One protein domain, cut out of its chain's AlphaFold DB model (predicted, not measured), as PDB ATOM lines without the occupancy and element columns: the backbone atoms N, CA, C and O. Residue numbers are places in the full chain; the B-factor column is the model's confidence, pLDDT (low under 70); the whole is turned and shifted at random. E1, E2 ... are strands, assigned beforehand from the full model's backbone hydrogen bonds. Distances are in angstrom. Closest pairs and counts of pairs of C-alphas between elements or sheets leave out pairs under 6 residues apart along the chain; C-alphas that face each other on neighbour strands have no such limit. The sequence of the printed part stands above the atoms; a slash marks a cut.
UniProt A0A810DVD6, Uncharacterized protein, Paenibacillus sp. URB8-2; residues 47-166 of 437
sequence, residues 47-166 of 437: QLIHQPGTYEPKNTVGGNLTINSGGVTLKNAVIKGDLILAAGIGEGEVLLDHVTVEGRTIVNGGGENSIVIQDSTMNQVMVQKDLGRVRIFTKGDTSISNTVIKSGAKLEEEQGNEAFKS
ATOM      1  N   GLN A  47     -28.285   1.470  39.105       91.56
ATOM      2  CA  GLN A  47     -28.965   1.563  40.402       91.56
ATOM      3  C   GLN A  47     -28.267   2.601  41.293       91.56
ATOM      4  O   GLN A  47     -27.045   2.588  41.396       91.56
ATOM      5  N   LEU A  48     -29.020   3.484  41.956       93.56
ATOM      6  CA  LEU A  48     -28.461   4.574  42.765       93.56
ATOM      7  C   LEU A  48     -28.754   4.395  44.262       93.56
ATOM      8  O   LEU A  48     -29.887   4.564  44.711       93.56
ATOM      9  N   ILE A  49     -27.704   4.149  45.045       94.88
ATOM     10  CA  ILE A  49     -27.708   4.245  46.506       94.88
ATOM     11  C   ILE A  49     -27.277   5.667  46.883       94.88
ATOM     12  O   ILE A  49     -26.129   6.058  46.683       94.88
ATOM     13  N   HIS A  50     -28.203   6.463  47.419       94.19
ATOM     14  CA  HIS A  50     -27.970   7.877  47.755       94.19
ATOM     15  C   HIS A  50     -28.297   8.226  49.218       94.19
ATOM     16  O   HIS A  50     -28.459   9.403  49.540       94.19
ATOM     17  N   GLN A  51     -28.424   7.228  50.093       94.88
ATOM     18  CA  GLN A  51     -28.622   7.380  51.539       94.88
ATOM     19  C   GLN A  51     -27.674   6.428  52.291       94.88
ATOM     20  O   GLN A  51     -27.341   5.380  51.734       94.88
ATOM     21  N   PRO A  52     -27.267   6.750  53.534       96.75
ATOM     22  CA  PRO A  52     -26.564   5.814  54.411       96.75
ATOM     23  C   PRO A  52     -27.434   4.596  54.759       96.75
ATOM     24  O   PRO A  52     -28.660   4.705  54.832       96.75
ATOM     25  N   GLY A  53     -26.805   3.453  55.038       97.31
ATOM     26  CA  GLY A  53     -27.482   2.219  55.449       97.31
ATOM     27  C   GLY A  53     -26.843   0.943  54.897       97.31
ATOM     28  O   GLY A  53     -25.889   0.990  54.118       97.31
ATOM     29  N   THR A  54     -27.390  -0.206  55.297       97.81
ATOM     30  CA  THR A  54     -26.983  -1.527  54.794       97.81
ATOM     31  C   THR A  54     -27.868  -1.952  53.624       97.81
ATOM     32  O   THR A  54     -29.095  -1.910  53.720       97.81
ATOM     33  N   TYR A  55     -27.245  -2.387  52.533       96.69
ATOM     34  CA  TYR A  55     -27.889  -2.792  51.290       96.69
ATOM     35  C   TYR A  55     -27.457  -4.211  50.919       96.69
ATOM     36  O   TYR A  55     -26.273  -4.464  50.717       96.69
ATOM     37  N   GLU A  56     -28.423  -5.123  50.789       95.62
ATOM     38  CA  GLU A  56     -28.184  -6.525  50.420       95.62
ATOM     39  C   GLU A  56     -29.063  -6.905  49.213       95.62
ATOM     40  O   GLU A  56     -30.242  -7.254  49.375       95.62
ATOM     41  N   PRO A  57     -28.554  -6.768  47.973       90.38
ATOM     42  CA  PRO A  57     -29.309  -7.080  46.766       90.38
ATOM     43  C   PRO A  57     -29.590  -8.586  46.657       90.38
ATOM     44  O   PRO A  57     -28.718  -9.373  46.316       90.38
ATOM     45  N   LYS A  58     -30.848  -8.993  46.877       85.12
ATOM     46  CA  LYS A  58     -31.286 -10.406  46.794       85.12
ATOM     47  C   LYS A  58     -31.071 -11.074  45.426       85.12
ATOM     48  O   LYS A  58     -31.170 -12.289  45.329       85.12
ATOM     49  N   ASN A  59     -30.846 -10.278  44.383       87.75
ATOM     50  CA  ASN A  59     -30.604 -10.709  43.012       87.75
ATOM     51  C   ASN A  59     -29.366  -9.981  42.475       87.75
ATOM     52  O   ASN A  59     -29.140  -8.818  42.813       87.75
ATOM     53  N   THR A  60     -28.641 -10.626  41.561       91.12
ATOM     54  CA  THR A  60     -27.533 -10.038  40.798       91.12
ATOM     55  C   THR A  60     -27.902  -8.674  40.203       91.12
ATOM     56  O   THR A  60     -28.890  -8.547  39.472       91.12
ATOM     57  N   VAL A  61     -27.069  -7.660  40.439       90.94
ATOM     58  CA  VAL A  61     -27.196  -6.343  39.809       90.94
ATOM     59  C   VAL A  61     -26.702  -6.459  38.364       90.94
ATOM     60  O   VAL A  61     -25.507  -6.415  38.081       90.94
ATOM     61  N   GLY A  62     -27.636  -6.640  37.428       87.44
ATOM     62  CA  GLY A  62     -27.364  -6.874  36.000       87.44
ATOM     63  C   GLY A  62     -26.815  -5.677  35.204       87.44
ATOM     64  O   GLY A  62     -26.806  -5.723  33.978       87.44
ATOM     65  N   GLY A  63     -26.397  -4.605  35.875       89.00
ATOM     66  CA  GLY A  63     -25.883  -3.369  35.285       89.00
ATOM     67  C   GLY A  63     -24.988  -2.627  36.277       89.00
ATOM     68  O   GLY A  63     -24.428  -3.249  37.178       89.00
ATOM     69  N   ASN A  64     -24.846  -1.312  36.113       92.56
ATOM     70  CA  ASN A  64     -24.046  -0.490  37.024       92.56
ATOM     71  C   ASN A  64     -24.739  -0.299  38.388       92.56
ATOM     72  O   ASN A  64     -25.971  -0.332  38.488       92.56
ATOM     73  N   LEU A  65     -23.934  -0.044  39.420       95.31
ATOM     74  CA  LEU A  65     -24.378   0.381  40.749       95.31
ATOM     75  C   LEU A  65     -23.593   1.632  41.151       95.31
ATOM     76  O   LEU A  65     -22.367   1.605  41.161       95.31
ATOM     77  N   THR A  66     -24.279   2.711  41.512       96.69
ATOM     78  CA  THR A  66     -23.676   3.956  41.995       96.69
ATOM     79  C   THR A  66     -23.985   4.151  43.477       96.69
ATOM     80  O   THR A  66     -25.150   4.193  43.867       96.69
ATOM     81  N   ILE A  67     -22.952   4.327  44.301       97.38
ATOM     82  CA  ILE A  67     -23.046   4.740  45.704       97.38
ATOM     83  C   ILE A  67     -22.636   6.214  45.778       97.38
ATOM     84  O   ILE A  67     -21.517   6.565  45.427       97.38
ATOM     85  N   ASN A  68     -23.545   7.086  46.211       96.06
ATOM     86  CA  ASN A  68     -23.365   8.543  46.248       96.06
ATOM     87  C   ASN A  68     -23.644   9.126  47.648       96.06
ATOM     88  O   ASN A  68     -24.159  10.235  47.783       96.06
ATOM     89  N   SER A  69     -23.368   8.348  48.696       95.56
ATOM     90  CA  SER A  69     -23.479   8.755  50.099       95.56
ATOM     91  C   SER A  69     -22.532   7.913  50.954       95.56
ATOM     92  O   SER A  69     -22.344   6.732  50.665       95.56
ATOM     93  N   GLY A  70     -21.928   8.511  51.982       95.44
ATOM     94  CA  GLY A  70     -21.142   7.785  52.982       95.44
ATOM     95  C   GLY A  70     -22.024   7.101  54.034       95.44
ATOM     96  O   GLY A  70     -23.226   7.347  54.107       95.44
ATOM     97  N   GLY A  71     -21.430   6.243  54.861       95.81
ATOM     98  CA  GLY A  71     -22.164   5.394  55.804       95.81
ATOM     99  C   GLY A  71     -22.960   4.286  55.105       95.81
ATOM    100  O   GLY A  71     -23.999   3.861  55.609       95.81
ATOM    101  N   VAL A  72     -22.510   3.853  53.924       98.12
ATOM    102  CA  VAL A  72     -23.133   2.777  53.142       98.12
ATOM    103  C   VAL A  72     -22.364   1.479  53.354       98.12
ATOM    104  O   VAL A  72     -21.150   1.436  53.184       98.12
ATOM    105  N   THR A  73     -23.081   0.411  53.689       98.19
ATOM    106  CA  THR A  73     -22.561  -0.962  53.674       98.19
ATOM    107  C   THR A  73     -23.271  -1.735  52.572       98.19
ATOM    108  O   THR A  73     -24.490  -1.884  52.624       98.19
ATOM    109  N   LEU A  74     -22.539  -2.230  51.581       98.00
ATOM    110  CA  LEU A  74     -23.069  -3.129  50.556       98.00
ATOM    111  C   LEU A  74     -22.622  -4.554  50.882       98.00
ATOM    112  O   LEU A  74     -21.416  -4.793  50.952       98.00
ATOM    113  N   LYS A  75     -23.572  -5.483  51.055       97.94
ATOM    114  CA  LYS A  75     -23.260  -6.900  51.292       97.94
ATOM    115  C   LYS A  75     -23.789  -7.836  50.219       97.94
ATOM    116  O   LYS A  75     -24.812  -7.546  49.597       97.94
ATOM    117  N   ASN A  76     -23.131  -8.989  50.079       96.31
ATOM    118  CA  ASN A  76     -23.626 -10.156  49.335       96.31
ATOM    119  C   ASN A  76     -23.977  -9.854  47.860       96.31
ATOM    120  O   ASN A  76     -24.839 -10.500  47.261       96.31
ATOM    121  N   ALA A  77     -23.354  -8.827  47.273       96.44
ATOM    122  CA  ALA A  77     -23.786  -8.229  46.014       96.44
ATOM    123  C   ALA A  77     -22.921  -8.688  44.834       96.44
ATOM    124  O   ALA A  77     -21.723  -8.422  44.793       96.44
ATOM    125  N   VAL A  78     -23.543  -9.295  43.820       96.88
ATOM    126  CA  VAL A  78     -22.885  -9.606  42.539       96.88
ATOM    127  C   VAL A  78     -23.283  -8.558  41.500       96.88
ATOM    128  O   VAL A  78     -24.464  -8.422  41.179       96.88
ATOM    129  N   ILE A  79     -22.305  -7.821  40.972       96.31
ATOM    130  CA  ILE A  79     -22.483  -6.685  40.059       96.31
ATOM    131  C   ILE A  79     -21.874  -7.023  38.694       96.31
ATOM    132  O   ILE A  79     -20.668  -7.240  38.568       96.31
ATOM    133  N   LYS A  80     -22.718  -7.041  37.654       93.88
ATOM    134  CA  LYS A  80     -22.312  -7.307  36.262       93.88
ATOM    135  C   LYS A  80     -21.744  -6.079  35.544       93.88
ATOM    136  O   LYS A  80     -20.993  -6.232  34.585       93.88
ATOM    137  N   GLY A  81     -22.145  -4.875  35.956       91.62
ATOM    138  CA  GLY A  81     -21.641  -3.612  35.417       91.62
ATOM    139  C   GLY A  81     -20.461  -3.040  36.202       91.62
ATOM    140  O   GLY A  81     -19.784  -3.740  36.952       91.62
ATOM    141  N   ASP A  82     -20.226  -1.742  36.019       95.19
ATOM    142  CA  ASP A  82     -19.263  -0.972  36.807       95.19
ATOM    143  C   ASP A  82     -19.893  -0.555  38.163       95.19
ATOM    144  O   ASP A  82     -21.058  -0.146  38.218       95.19
ATOM    145  N   LEU A  83     -19.123  -0.637  39.253       97.31
ATOM    146  CA  LEU A  83     -19.463  -0.099  40.579       97.31
ATOM    147  C   LEU A  83     -18.865   1.309  40.705       97.31
ATOM    148  O   LEU A  83     -17.669   1.488  40.514       97.31
ATOM    149  N   ILE A  84     -19.670   2.316  41.030       97.25
ATOM    150  CA  ILE A  84     -19.260   3.724  41.039       97.25
ATOM    151  C   ILE A  84     -19.426   4.288  42.451       97.25
ATOM    152  O   ILE A  84     -20.537   4.564  42.894       97.25
ATOM    153  N   LEU A  85     -18.316   4.490  43.157       97.50
ATOM    154  CA  LEU A  85     -18.271   5.188  44.441       97.50
ATOM    155  C   LEU A  85     -18.111   6.686  44.140       97.50
ATOM    156  O   LEU A  85     -17.012   7.187  43.908       97.50
ATOM    157  N   ALA A  86     -19.238   7.383  44.027       95.50
ATOM    158  CA  ALA A  86     -19.329   8.741  43.510       95.50
ATOM    159  C   ALA A  86     -18.956   9.817  44.548       95.50
ATOM    160  O   ALA A  86     -19.043   9.619  45.759       95.50
ATOM    161  N   ALA A  87     -18.598  11.007  44.058       93.69
ATOM    162  CA  ALA A  87     -18.099  12.116  44.875       93.69
ATOM    163  C   ALA A  87     -19.064  12.598  45.985       93.69
ATOM    164  O   ALA A  87     -18.613  13.217  46.945       93.69
ATOM    165  N   GLY A  88     -20.368  12.284  45.919       92.69
ATOM    166  CA  GLY A  88     -21.328  12.555  47.001       92.69
ATOM    167  C   GLY A  88     -21.084  11.764  48.295       92.69
ATOM    168  O   GLY A  88     -21.673  12.089  49.324       92.69
ATOM    169  N   ILE A  89     -20.189  10.771  48.276       95.31
ATOM    170  CA  ILE A  89     -19.624  10.152  49.485       95.31
ATOM    171  C   ILE A  89     -18.792  11.175  50.292       95.31
ATOM    172  O   ILE A  89     -18.774  11.121  51.522       95.31
ATOM    173  N   GLY A  90     -18.131  12.129  49.623       93.00
ATOM    174  CA  GLY A  90     -17.238  13.107  50.251       93.00
ATOM    175  C   GLY A  90     -16.054  12.429  50.946       93.00
ATOM    176  O   GLY A  90     -15.329  11.659  50.318       93.00
ATOM    177  N   GLU A  91     -15.907  12.683  52.248       92.88
ATOM    178  CA  GLU A  91     -14.936  12.017  53.135       92.88
ATOM    179  C   GLU A  91     -15.549  10.834  53.918       92.88
ATOM    180  O   GLU A  91     -14.923  10.298  54.831       92.88
ATOM    181  N   GLY A  92     -16.796  10.455  53.614       93.12
ATOM    182  CA  GLY A  92     -17.528   9.405  54.320       93.12
ATOM    183  C   GLY A  92     -17.092   7.987  53.946       93.12
ATOM    184  O   GLY A  92     -16.618   7.723  52.847       93.12
ATOM    185  N   GLU A  93     -17.285   7.047  54.865       95.06
ATOM    186  CA  GLU A  93     -16.930   5.638  54.668       95.06
ATOM    187  C   GLU A  93     -17.927   4.888  53.768       95.06
ATOM    188  O   GLU A  93     -19.130   5.163  53.784       95.06
ATOM    189  N   VAL A  94     -17.430   3.900  53.022       98.12
ATOM    190  CA  VAL A  94     -18.235   2.830  52.418       98.12
ATOM    191  C   VAL A  94     -17.561   1.502  52.753       98.12
ATOM    192  O   VAL A  94     -16.339   1.396  52.629       98.12
ATOM    193  N   LEU A  95     -18.359   0.512  53.155       98.38
ATOM    194  CA  LEU A  95     -17.941  -0.872  53.372       98.38
ATOM    195  C   LEU A  95     -18.526  -1.759  52.267       98.38
ATOM    196  O   LEU A  95     -19.734  -1.744  52.023       98.38
ATOM    197  N   LEU A  96     -17.667  -2.536  51.614       98.38
ATOM    198  CA  LEU A  96     -18.021  -3.556  50.630       98.38
ATOM    199  C   LEU A  96     -17.650  -4.921  51.221       98.38
ATOM    200  O   LEU A  96     -16.488  -5.140  51.547       98.38
ATOM    201  N   ASP A  97     -18.631  -5.797  51.412       98.31
ATOM    202  CA  ASP A  97     -18.508  -7.029  52.203       98.31
ATOM    203  C   ASP A  97     -19.143  -8.211  51.450       98.31
ATOM    204  O   ASP A  97     -20.335  -8.179  51.142       98.31
ATOM    205  N   HIS A  98     -18.366  -9.236  51.090       98.06
ATOM    206  CA  HIS A  98     -18.828 -10.320  50.205       98.06
ATOM    207  C   HIS A  98     -19.410  -9.791  48.867       98.06
ATOM    208  O   HIS A  98     -20.494 -10.186  48.424       98.06
ATOM    209  N   VAL A  99     -18.715  -8.838  48.230       98.19
ATOM    210  CA  VAL A  99     -19.121  -8.186  46.970       98.19
ATOM    211  C   VAL A  99     -18.264  -8.674  45.799       98.19
ATOM    212  O   VAL A  99     -17.036  -8.684  45.867       98.19
ATOM    213  N   THR A 100     -18.908  -9.000  44.677       98.06
ATOM    214  CA  THR A 100     -18.241  -9.394  43.425       98.06
ATOM    215  C   THR A 100     -18.538  -8.380  42.326       98.06
ATOM    216  O   THR A 100     -19.700  -8.166  41.983       98.06
ATOM    217  N   VAL A 101     -17.498  -7.783  41.735       97.88
ATOM    218  CA  VAL A 101     -17.609  -6.802  40.640       97.88
ATOM    219  C   VAL A 101     -16.912  -7.326  39.385       97.88
ATOM    220  O   VAL A 101     -15.684  -7.401  39.321       97.88
ATOM    221  N   GLU A 102     -17.706  -7.672  38.369       95.06
ATOM    222  CA  GLU A 102     -17.210  -8.182  37.079       95.06
ATOM    223  C   GLU A 102     -16.775  -7.054  36.127       95.06
ATOM    224  O   GLU A 102     -15.874  -7.244  35.304       95.06
ATOM    225  N   GLY A 103     -17.383  -5.870  36.253       92.94
ATOM    226  CA  GLY A 103     -16.921  -4.638  35.614       92.94
ATOM    227  C   GLY A 103     -15.801  -3.951  36.399       92.94
ATOM    228  O   GLY A 103     -14.943  -4.589  37.004       92.94
ATOM    229  N   ARG A 104     -15.786  -2.617  36.373       95.81
ATOM    230  CA  ARG A 104     -14.794  -1.788  37.075       95.81
ATOM    231  C   ARG A 104     -15.400  -1.169  38.327       95.81
ATOM    232  O   ARG A 104     -16.466  -0.569  38.239       95.81
ATOM    233  N   THR A 105     -14.682  -1.206  39.439       98.00
ATOM    234  CA  THR A 105     -14.931  -0.341  40.596       98.00
ATOM    235  C   THR A 105     -14.235   1.001  40.368       98.00
ATOM    236  O   THR A 105     -13.035   1.044  40.110       98.00
ATOM    237  N   ILE A 106     -14.974   2.104  40.437       97.25
ATOM    238  CA  ILE A 106     -14.502   3.469  40.185       97.25
ATOM    239  C   ILE A 106     -14.667   4.270  41.479       97.25
ATOM    240  O   ILE A 106     -15.782   4.398  41.978       97.25
ATOM    241  N   VAL A 107     -13.565   4.782  42.028       97.81
ATOM    242  CA  VAL A 107     -13.498   5.421  43.349       97.81
ATOM    243  C   VAL A 107     -13.231   6.916  43.195       97.81
ATOM    244  O   VAL A 107     -12.085   7.342  43.057       97.81
ATOM    245  N   ASN A 108     -14.309   7.700  43.238       95.56
ATOM    246  CA  ASN A 108     -14.310   9.163  43.105       95.56
ATOM    247  C   ASN A 108     -14.679   9.876  44.426       95.56
ATOM    248  O   ASN A 108     -14.803  11.099  44.462       95.56
ATOM    249  N   GLY A 109     -14.909   9.120  45.500       92.88
ATOM    250  CA  GLY A 109     -15.286   9.602  46.828       92.88
ATOM    251  C   GLY A 109     -14.864   8.617  47.921       92.88
ATOM    252  O   GLY A 109     -14.487   7.485  47.625       92.88
ATOM    253  N   GLY A 110     -14.911   9.071  49.173       93.38
ATOM    254  CA  GLY A 110     -14.230   8.458  50.317       93.38
ATOM    255  C   GLY A 110     -13.040   9.316  50.753       93.38
ATOM    256  O   GLY A 110     -12.435   9.994  49.923       93.38
ATOM    257  N   GLY A 111     -12.727   9.321  52.047       92.50
ATOM    258  CA  GLY A 111     -11.606  10.067  52.630       92.50
ATOM    259  C   GLY A 111     -10.454   9.174  53.090       92.50
ATOM    260  O   GLY A 111     -10.367   7.997  52.733       92.50
ATOM    261  N   GLU A 112      -9.574   9.722  53.930       89.88
ATOM    262  CA  GLU A 112      -8.357   9.037  54.405       89.88
ATOM    263  C   GLU A 112      -8.616   7.843  55.347       89.88
ATOM    264  O   GLU A 112      -7.720   7.031  55.540       89.88
ATOM    265  N   ASN A 113      -9.835   7.684  55.880       89.38
ATOM    266  CA  ASN A 113     -10.244   6.509  56.672       89.38
ATOM    267  C   ASN A 113     -11.190   5.550  55.919       89.38
ATOM    268  O   ASN A 113     -11.494   4.465  56.408       89.38
ATOM    269  N   SER A 114     -11.646   5.924  54.723       86.56
ATOM    270  CA  SER A 114     -12.474   5.085  53.842       86.56
ATOM    271  C   SER A 114     -11.572   4.128  53.042       86.56
ATOM    272  O   SER A 114     -10.447   3.856  53.454       86.56
ATOM    273  N   ILE A 115     -11.960   3.646  51.863       97.38
ATOM    274  CA  ILE A 115     -13.076   2.729  51.597       97.38
ATOM    275  C   ILE A 115     -12.644   1.345  52.099       97.38
ATOM    276  O   ILE A 115     -11.508   0.947  51.850       97.38
ATOM    277  N   VAL A 116     -13.526   0.602  52.768       98.31
ATOM    278  CA  VAL A 116     -13.200  -0.734  53.290       98.31
ATOM    279  C   VAL A 116     -13.747  -1.812  52.357       98.31
ATOM    280  O   VAL A 116     -14.912  -1.769  51.960       98.31
ATOM    281  N   ILE A 117     -12.905  -2.785  52.018       98.38
ATOM    282  CA  ILE A 117     -13.220  -3.924  51.156       98.38
ATOM    283  C   ILE A 117     -12.908  -5.210  51.931       98.38
ATOM    284  O   ILE A 117     -11.794  -5.398  52.419       98.38
ATOM    285  N   GLN A 118     -13.905  -6.078  52.059       97.81
ATOM    286  CA  GLN A 118     -13.862  -7.311  52.836       97.81
ATOM    287  C   GLN A 118     -14.395  -8.487  52.012       97.81
ATOM    288  O   GLN A 118     -15.464  -8.368  51.409       97.81
ATOM    289  N   ASP A 119     -13.688  -9.621  52.025       97.75
ATOM    290  CA  ASP A 119     -14.126 -10.905  51.447       97.75
ATOM    291  C   ASP A 119     -14.671 -10.774  50.001       97.75
ATOM    292  O   ASP A 119     -15.642 -11.417  49.604       97.75
ATOM    293  N   SER A 120     -14.098  -9.846  49.222       98.31
ATOM    294  CA  SER A 120     -14.680  -9.324  47.975       98.31
ATOM    295  C   SER A 120     -13.764  -9.504  46.763       98.31
ATOM    296  O   SER A 120     -12.550  -9.331  46.847       98.31
ATOM    297  N   THR A 121     -14.345  -9.775  45.593       98.25
ATOM    298  CA  THR A 121     -13.607  -9.969  44.330       98.25
ATOM    299  C   THR A 121     -13.874  -8.828  43.349       98.25
ATOM    300  O   THR A 121     -15.024  -8.556  43.004       98.25
ATOM    301  N   MET A 122     -12.823  -8.178  42.840       97.81
ATOM    302  CA  MET A 122     -12.947  -7.099  41.850       97.81
ATOM    303  C   MET A 122     -11.985  -7.278  40.674       97.81
ATOM    304  O   MET A 122     -10.773  -7.407  40.846       97.81
ATOM    305  N   ASN A 123     -12.527  -7.214  39.458       93.94
ATOM    306  CA  ASN A 123     -11.753  -7.301  38.219       93.94
ATOM    307  C   ASN A 123     -10.787  -6.107  38.054       93.94
ATOM    308  O   ASN A 123      -9.590  -6.288  37.840       93.94
ATOM    309  N   GLN A 124     -11.285  -4.877  38.215       96.81
ATOM    310  CA  GLN A 124     -10.447  -3.676  38.210       96.81
ATOM    311  C   GLN A 124     -10.950  -2.638  39.214       96.81
ATOM    312  O   GLN A 124     -12.136  -2.314  39.211       96.81
ATOM    313  N   VAL A 125     -10.039  -2.036  39.981       98.44
ATOM    314  CA  VAL A 125     -10.277  -0.797  40.741       98.44
ATOM    315  C   VAL A 125      -9.619   0.378  40.010       98.44
ATOM    316  O   VAL A 125      -8.505   0.263  39.501       98.44
ATOM    317  N   MET A 126     -10.289   1.526  39.939       98.00
ATOM    318  CA  MET A 126      -9.733   2.788  39.444       98.00
ATOM    319  C   MET A 126      -9.988   3.894  40.465       98.00
ATOM    320  O   MET A 126     -11.139   4.172  40.787       98.00
ATOM    321  N   VAL A 127      -8.926   4.530  40.952       97.38
ATOM    322  CA  VAL A 127      -8.975   5.597  41.959       97.38
ATOM    323  C   VAL A 127      -8.804   6.943  41.265       97.38
ATOM    324  O   VAL A 127      -7.766   7.176  40.649       97.38
ATOM    325  N   GLN A 128      -9.816   7.807  41.337       93.94
ATOM    326  CA  GLN A 128      -9.792   9.157  40.769       93.94
ATOM    327  C   GLN A 128     -10.648  10.114  41.619       93.94
ATOM    328  O   GLN A 128     -11.762  10.494  41.257       93.94
ATOM    329  N   LYS A 129     -10.113  10.515  42.773       89.44
ATOM    330  CA  LYS A 129     -10.675  11.574  43.616       89.44
ATOM    331  C   LYS A 129     -10.047  12.902  43.188       89.44
ATOM    332  O   LYS A 129      -8.916  13.196  43.549       89.44
ATOM    333  N   ASP A 130     -10.787  13.702  42.416       80.25
ATOM    334  CA  ASP A 130     -10.281  14.946  41.801       80.25
ATOM    335  C   ASP A 130      -9.794  16.008  42.823       80.25
ATOM    336  O   ASP A 130      -9.108  16.957  42.449       80.25
ATOM    337  N   LEU A 131     -10.158  15.878  44.109       79.19
ATOM    338  CA  LEU A 131      -9.717  16.741  45.212       79.19
ATOM    339  C   LEU A 131      -9.495  15.926  46.497       79.19
ATOM    340  O   LEU A 131     -10.460  15.455  47.100       79.19
ATOM    341  N   GLY A 132      -8.246  15.836  46.963       86.25
ATOM    342  CA  GLY A 132      -7.860  15.166  48.214       86.25
ATOM    343  C   GLY A 132      -7.435  13.700  48.042       86.25
ATOM    344  O   GLY A 132      -7.348  13.196  46.928       86.25
ATOM    345  N   ARG A 133      -7.167  13.012  49.160       91.44
ATOM    346  CA  ARG A 133      -6.749  11.599  49.195       91.44
ATOM    347  C   ARG A 133      -7.923  10.690  49.554       91.44
ATOM    348  O   ARG A 133      -8.740  11.046  50.399       91.44
ATOM    349  N   VAL A 134      -7.978   9.501  48.961       95.94
ATOM    350  CA  VAL A 134      -8.834   8.399  49.427       95.94
ATOM    351  C   VAL A 134      -7.971   7.212  49.845       95.94
ATOM    352  O   VAL A 134      -7.009   6.860  49.159       95.94
ATOM    353  N   ARG A 135      -8.290   6.603  50.985       97.88
ATOM    354  CA  ARG A 135      -7.715   5.312  51.371       97.88
ATOM    355  C   ARG A 135      -8.525   4.174  50.739       97.88
ATOM    356  O   ARG A 135      -9.711   4.335  50.467       97.88
ATOM    357  N   ILE A 136      -7.907   3.025  50.495       98.19
ATOM    358  CA  ILE A 136      -8.597   1.759  50.238       98.19
ATOM    359  C   ILE A 136      -7.961   0.712  51.148       98.19
ATOM    360  O   ILE A 136      -6.770   0.442  51.014       98.19
ATOM    361  N   PHE A 137      -8.755   0.159  52.063       98.25
ATOM    362  CA  PHE A 137      -8.336  -0.858  53.023       98.25
ATOM    363  C   PHE A 137      -8.941  -2.217  52.662       98.25
ATOM    364  O   PHE A 137     -10.165  -2.330  52.556       98.25
ATOM    365  N   THR A 138      -8.104  -3.235  52.470       98.00
ATOM    366  CA  THR A 138      -8.511  -4.606  52.127       98.00
ATOM    367  C   THR A 138      -8.285  -5.565  53.296       98.00
ATOM    368  O   THR A 138      -7.259  -5.517  53.973       98.00
ATOM    369  N   LYS A 139      -9.248  -6.457  53.534       96.25
ATOM    370  CA  LYS A 139      -9.193  -7.457  54.611       96.25
ATOM    371  C   LYS A 139      -9.927  -8.752  54.252       96.25
ATOM    372  O   LYS A 139     -10.727  -8.764  53.308       96.25
ATOM    373  N   GLY A 140      -9.645  -9.827  54.987       95.31
ATOM    374  CA  GLY A 140     -10.155 -11.170  54.686       95.31
ATOM    375  C   GLY A 140      -9.812 -11.646  53.264       95.31
ATOM    376  O   GLY A 140      -8.820 -11.200  52.684       95.31
ATOM    377  N   ASP A 141     -10.652 -12.493  52.666       95.38
ATOM    378  CA  ASP A 141     -10.411 -13.145  51.360       95.38
ATOM    379  C   ASP A 141     -10.669 -12.205  50.154       95.38
ATOM    380  O   ASP A 141     -11.304 -12.553  49.155       95.38
ATOM    381  N   THR A 142     -10.193 -10.960  50.243       98.00
ATOM    382  CA  THR A 142     -10.320  -9.940  49.195       98.00
ATOM    383  C   THR A 142      -9.297 -10.148  48.073       98.00
ATOM    384  O   THR A 142      -8.112 -10.345  48.325       98.00
ATOM    385  N   SER A 143      -9.726 -10.023  46.813       97.44
ATOM    386  CA  SER A 143      -8.845 -10.115  45.640       97.44
ATOM    387  C   SER A 143      -9.181  -9.062  44.583       97.44
ATOM    388  O   SER A 143     -10.316  -8.966  44.108       97.44
ATOM    389  N   ILE A 144      -8.177  -8.266  44.204       98.25
ATOM    390  CA  ILE A 144      -8.276  -7.178  43.229       98.25
ATOM    391  C   ILE A 144      -7.215  -7.402  42.145       98.25
ATOM    392  O   ILE A 144      -6.016  -7.227  42.379       98.25
ATOM    393  N   SER A 145      -7.653  -7.783  40.941       97.25
ATOM    394  CA  SER A 145      -6.735  -8.214  39.874       97.25
ATOM    395  C   SER A 145      -5.874  -7.077  39.315       97.25
ATOM    396  O   SER A 145      -4.728  -7.310  38.932       97.25
ATOM    397  N   ASN A 146      -6.408  -5.852  39.251       97.50
ATOM    398  CA  ASN A 146      -5.672  -4.670  38.805       97.50
ATOM    399  C   ASN A 146      -6.227  -3.373  39.421       97.50
ATOM    400  O   ASN A 146      -7.413  -3.071  39.275       97.50
ATOM    401  N   THR A 147      -5.362  -2.562  40.025       98.44
ATOM    402  CA  THR A 147      -5.694  -1.240  40.580       98.44
ATOM    403  C   THR A 147      -5.005  -0.145  39.775       98.44
ATOM    404  O   THR A 147      -3.794  -0.185  39.593       98.44
ATOM    405  N   VAL A 148      -5.748   0.863  39.317       98.25
ATOM    406  CA  VAL A 148      -5.201   2.034  38.608       98.25
ATOM    407  C   VAL A 148      -5.400   3.286  39.456       98.25
ATOM    408  O   VAL A 148      -6.535   3.683  39.707       98.25
ATOM    409  N   ILE A 149      -4.310   3.915  39.887       97.56
ATOM    410  CA  ILE A 149      -4.320   5.102  40.751       97.56
ATOM    411  C   ILE A 149      -4.070   6.347  39.898       97.56
ATOM    412  O   ILE A 149      -2.999   6.465  39.309       97.56
ATOM    413  N   LYS A 150      -5.038   7.268  39.833       95.75
ATOM    414  CA  LYS A 150      -4.950   8.534  39.072       95.75
ATOM    415  C   LYS A 150      -4.893   9.793  39.935       95.75
ATOM    416  O   LYS A 150      -4.644  10.875  39.406       95.75
ATOM    417  N   SER A 151      -5.132   9.648  41.230       94.56
ATOM    418  CA  SER A 151      -5.109  10.708  42.237       94.56
ATOM    419  C   SER A 151      -4.388  10.218  43.493       94.56
ATOM    420  O   SER A 151      -4.246   9.009  43.682       94.56
ATOM    421  N   GLY A 152      -4.023  11.128  44.396       94.06
ATOM    422  CA  GLY A 152      -3.477  10.798  45.715       94.06
ATOM    423  C   GLY A 152      -4.299   9.731  46.452       94.06
ATOM    424  O   GLY A 152      -5.532   9.794  46.509       94.06
ATOM    425  N   ALA A 153      -3.611   8.736  47.015       96.81
ATOM    426  CA  ALA A 153      -4.237   7.558  47.611       96.81
ATOM    427  C   ALA A 153      -3.424   6.986  48.787       96.81
ATOM    428  O   ALA A 153      -2.237   7.280  48.940       96.81
ATOM    429  N   LYS A 154      -4.060   6.135  49.600       97.81
ATOM    430  CA  LYS A 154      -3.382   5.141  50.450       97.81
ATOM    431  C   LYS A 154      -3.968   3.767  50.131       97.81
ATOM    432  O   LYS A 154      -5.171   3.590  50.299       97.81
ATOM    433  N   LEU A 155      -3.158   2.816  49.680       98.12
ATOM    434  CA  LEU A 155      -3.543   1.404  49.678       98.12
ATOM    435  C   LEU A 155      -3.064   0.777  50.987       98.12
ATOM    436  O   LEU A 155      -1.894   0.913  51.338       98.12
ATOM    437  N   GLU A 156      -3.977   0.130  51.701       97.75
ATOM    438  CA  GLU A 156      -3.736  -0.513  52.991       97.75
ATOM    439  C   GLU A 156      -4.271  -1.950  52.944       97.75
ATOM    440  O   GLU A 156      -5.383  -2.176  52.465       97.75
ATOM    441  N   GLU A 157      -3.502  -2.916  53.433       96.50
ATOM    442  CA  GLU A 157      -3.886  -4.328  53.501       96.50
ATOM    443  C   GLU A 157      -3.771  -4.853  54.936       96.50
ATOM    444  O   GLU A 157      -2.830  -4.538  55.665       96.50
ATOM    445  N   GLU A 158      -4.719  -5.695  55.341       94.62
ATOM    446  CA  GLU A 158      -4.639  -6.471  56.581       94.62
ATOM    447  C   GLU A 158      -3.397  -7.387  56.584       94.62
ATOM    448  O   GLU A 158      -3.008  -7.939  55.551       94.62
ATOM    449  N   GLN A 159      -2.744  -7.553  57.741       89.06
ATOM    450  CA  GLN A 159      -1.470  -8.276  57.816       89.06
ATOM    451  C   GLN A 159      -1.594  -9.730  57.337       89.06
ATOM    452  O   GLN A 159      -2.410 -10.499  57.838       89.06
ATOM    453  N   GLY A 160      -0.728 -10.111  56.393       85.25
ATOM    454  CA  GLY A 160      -0.735 -11.433  55.759       85.25
ATOM    455  C   GLY A 160      -1.624 -11.541  54.514       85.25
ATOM    456  O   GLY A 160      -1.623 -12.591  53.878       85.25
ATOM    457  N   ASN A 161      -2.344 -10.478  54.145       90.12
ATOM    458  CA  ASN A 161      -3.074 -10.397  52.884       90.12
ATOM    459  C   ASN A 161      -2.150  -9.981  51.718       90.12
ATOM    460  O   ASN A 161      -1.096  -9.386  51.925       90.12
ATOM    461  N   GLU A 162      -2.580 -10.284  50.493       93.06
ATOM    462  CA  GLU A 162      -1.982  -9.833  49.226       93.06
ATOM    463  C   GLU A 162      -3.122  -9.485  48.247       93.06
ATOM    464  O   GLU A 162      -3.209 -10.023  47.137       93.06
ATOM    465  N   ALA A 163      -4.090  -8.677  48.670       96.25
ATOM    466  CA  ALA A 163      -5.309  -8.412  47.909       96.25
ATOM    467  C   ALA A 163      -5.018  -7.709  46.569       96.25
ATOM    468  O   ALA A 163      -5.672  -7.995  45.561       96.25
ATOM    469  N   PHE A 164      -4.030  -6.811  46.535       97.25
ATOM    470  CA  PHE A 164      -3.663  -6.037  45.348       97.25
ATOM    471  C   PHE A 164      -2.654  -6.777  44.452       97.25
ATOM    472  O   PHE A 164      -1.437  -6.618  44.571       97.25
ATOM    473  N   LYS A 165      -3.155  -7.559  43.483       96.50
ATOM    474  CA  LYS A 165      -2.311  -8.397  42.603       96.50
ATOM    475  C   LYS A 165      -1.464  -7.601  41.599       96.50
ATOM    476  O   LYS A 165      -0.396  -8.056  41.198       96.50
ATOM    477  N   SER A 166      -1.923  -6.416  41.197       97.62
ATOM    478  CA  SER A 166      -1.195  -5.478  40.334       97.62
ATOM    479  C   SER A 166      -1.678  -4.055  40.598       97.62
ATOM    480  O   SER A 166      -2.884  -3.805  40.582       97.62
TER     481      SER A 166
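AT A GLANCE: This is residues 47 to 166 of the 437 residues of an uncharacterized protein of Paenibacillus sp. URB8-2 (UniProt A0A810DVD6). The chain is wound in stacked turns, a solenoid in which each turn adds one strand to each of two parallel sheets that make two walls of the coil. A third wall is made by short stretches such as residues 78 to 79 and 143 to 144 and by the first residues of E7 and E9, and the coil's axis runs along the longest span. The printed part has 120 residues with twelve named strands, E1 to E12 in chain order, and no named helix. The sheets run E1, E3, E5, E7, E9, E11 and E2, E4, E6, E8, E10, E12, parallel throughout. The class is all strand, though 52 of the 120 residues are in named elements; the whole is compact, with a radius of gyration of the C-alphas of 12.6 A and spans of 32 by 29 by 20 A.

IN THESE COORDINATES: The first sheet holds E1, residues 47 to 49, beginning at C-alpha 47 (-28.965, 1.563, 40.402); E3, residues 65 to 67; E5, residues 83 to 85; E7, residues 100 to 107, 15.6 A; E9, residues 121 to 127, 16.4 A; and E11, residues 147 to 149. The second holds E2, residues 53 to 55; E4, residues 72 to 75; E6, residues 94 to 97; E8, residues 116 to 118; E10, residues 134 to 139, 16.7 A; and E12, residues 153 to 157, 13.3 A, ending at C-alpha 157 (-3.886, -4.328, 53.501).

HOW THE PARTS SIT: The first sheet is twisted, with edge strands E1 and E11. Its inner strands E7 and E9 are parallel at 14 degrees, with N 105 and O 124 at 2.8 A. E7 bends by 98 degrees at residue 103. Before that bend, its residues 100 to 101 pair parallel with residues 78 to 79; residues 121 to 122 of E9 pair likewise with residues 143 to 144. E1 and E3 are parallel at 17 degrees, with N 49 and O 66 at 2.8 A. In the second sheet, E2 and E12 are edge strands. E6 and E8 are parallel at 5 degrees, with N 118 and O 96 at 2.8 A. E10 and E12 are parallel at 11 degrees, with N 136 and O 154 at 2.8 A. Between the sheets, the closest C-alphas of E9 and E12, Val 127 and Ala 153, are 7.6 A apart. E11 and E12 meet only through their link. E4 and E7 are among the pairs that are apart.

THE WHOLE: The two C-alphas farthest apart, those of Lys 58 and Gly 152, are 35.0 A apart. The printed part has no cut and no long link. Mean pLDDT of the printed part is 95.0, and no printed residue is under 70.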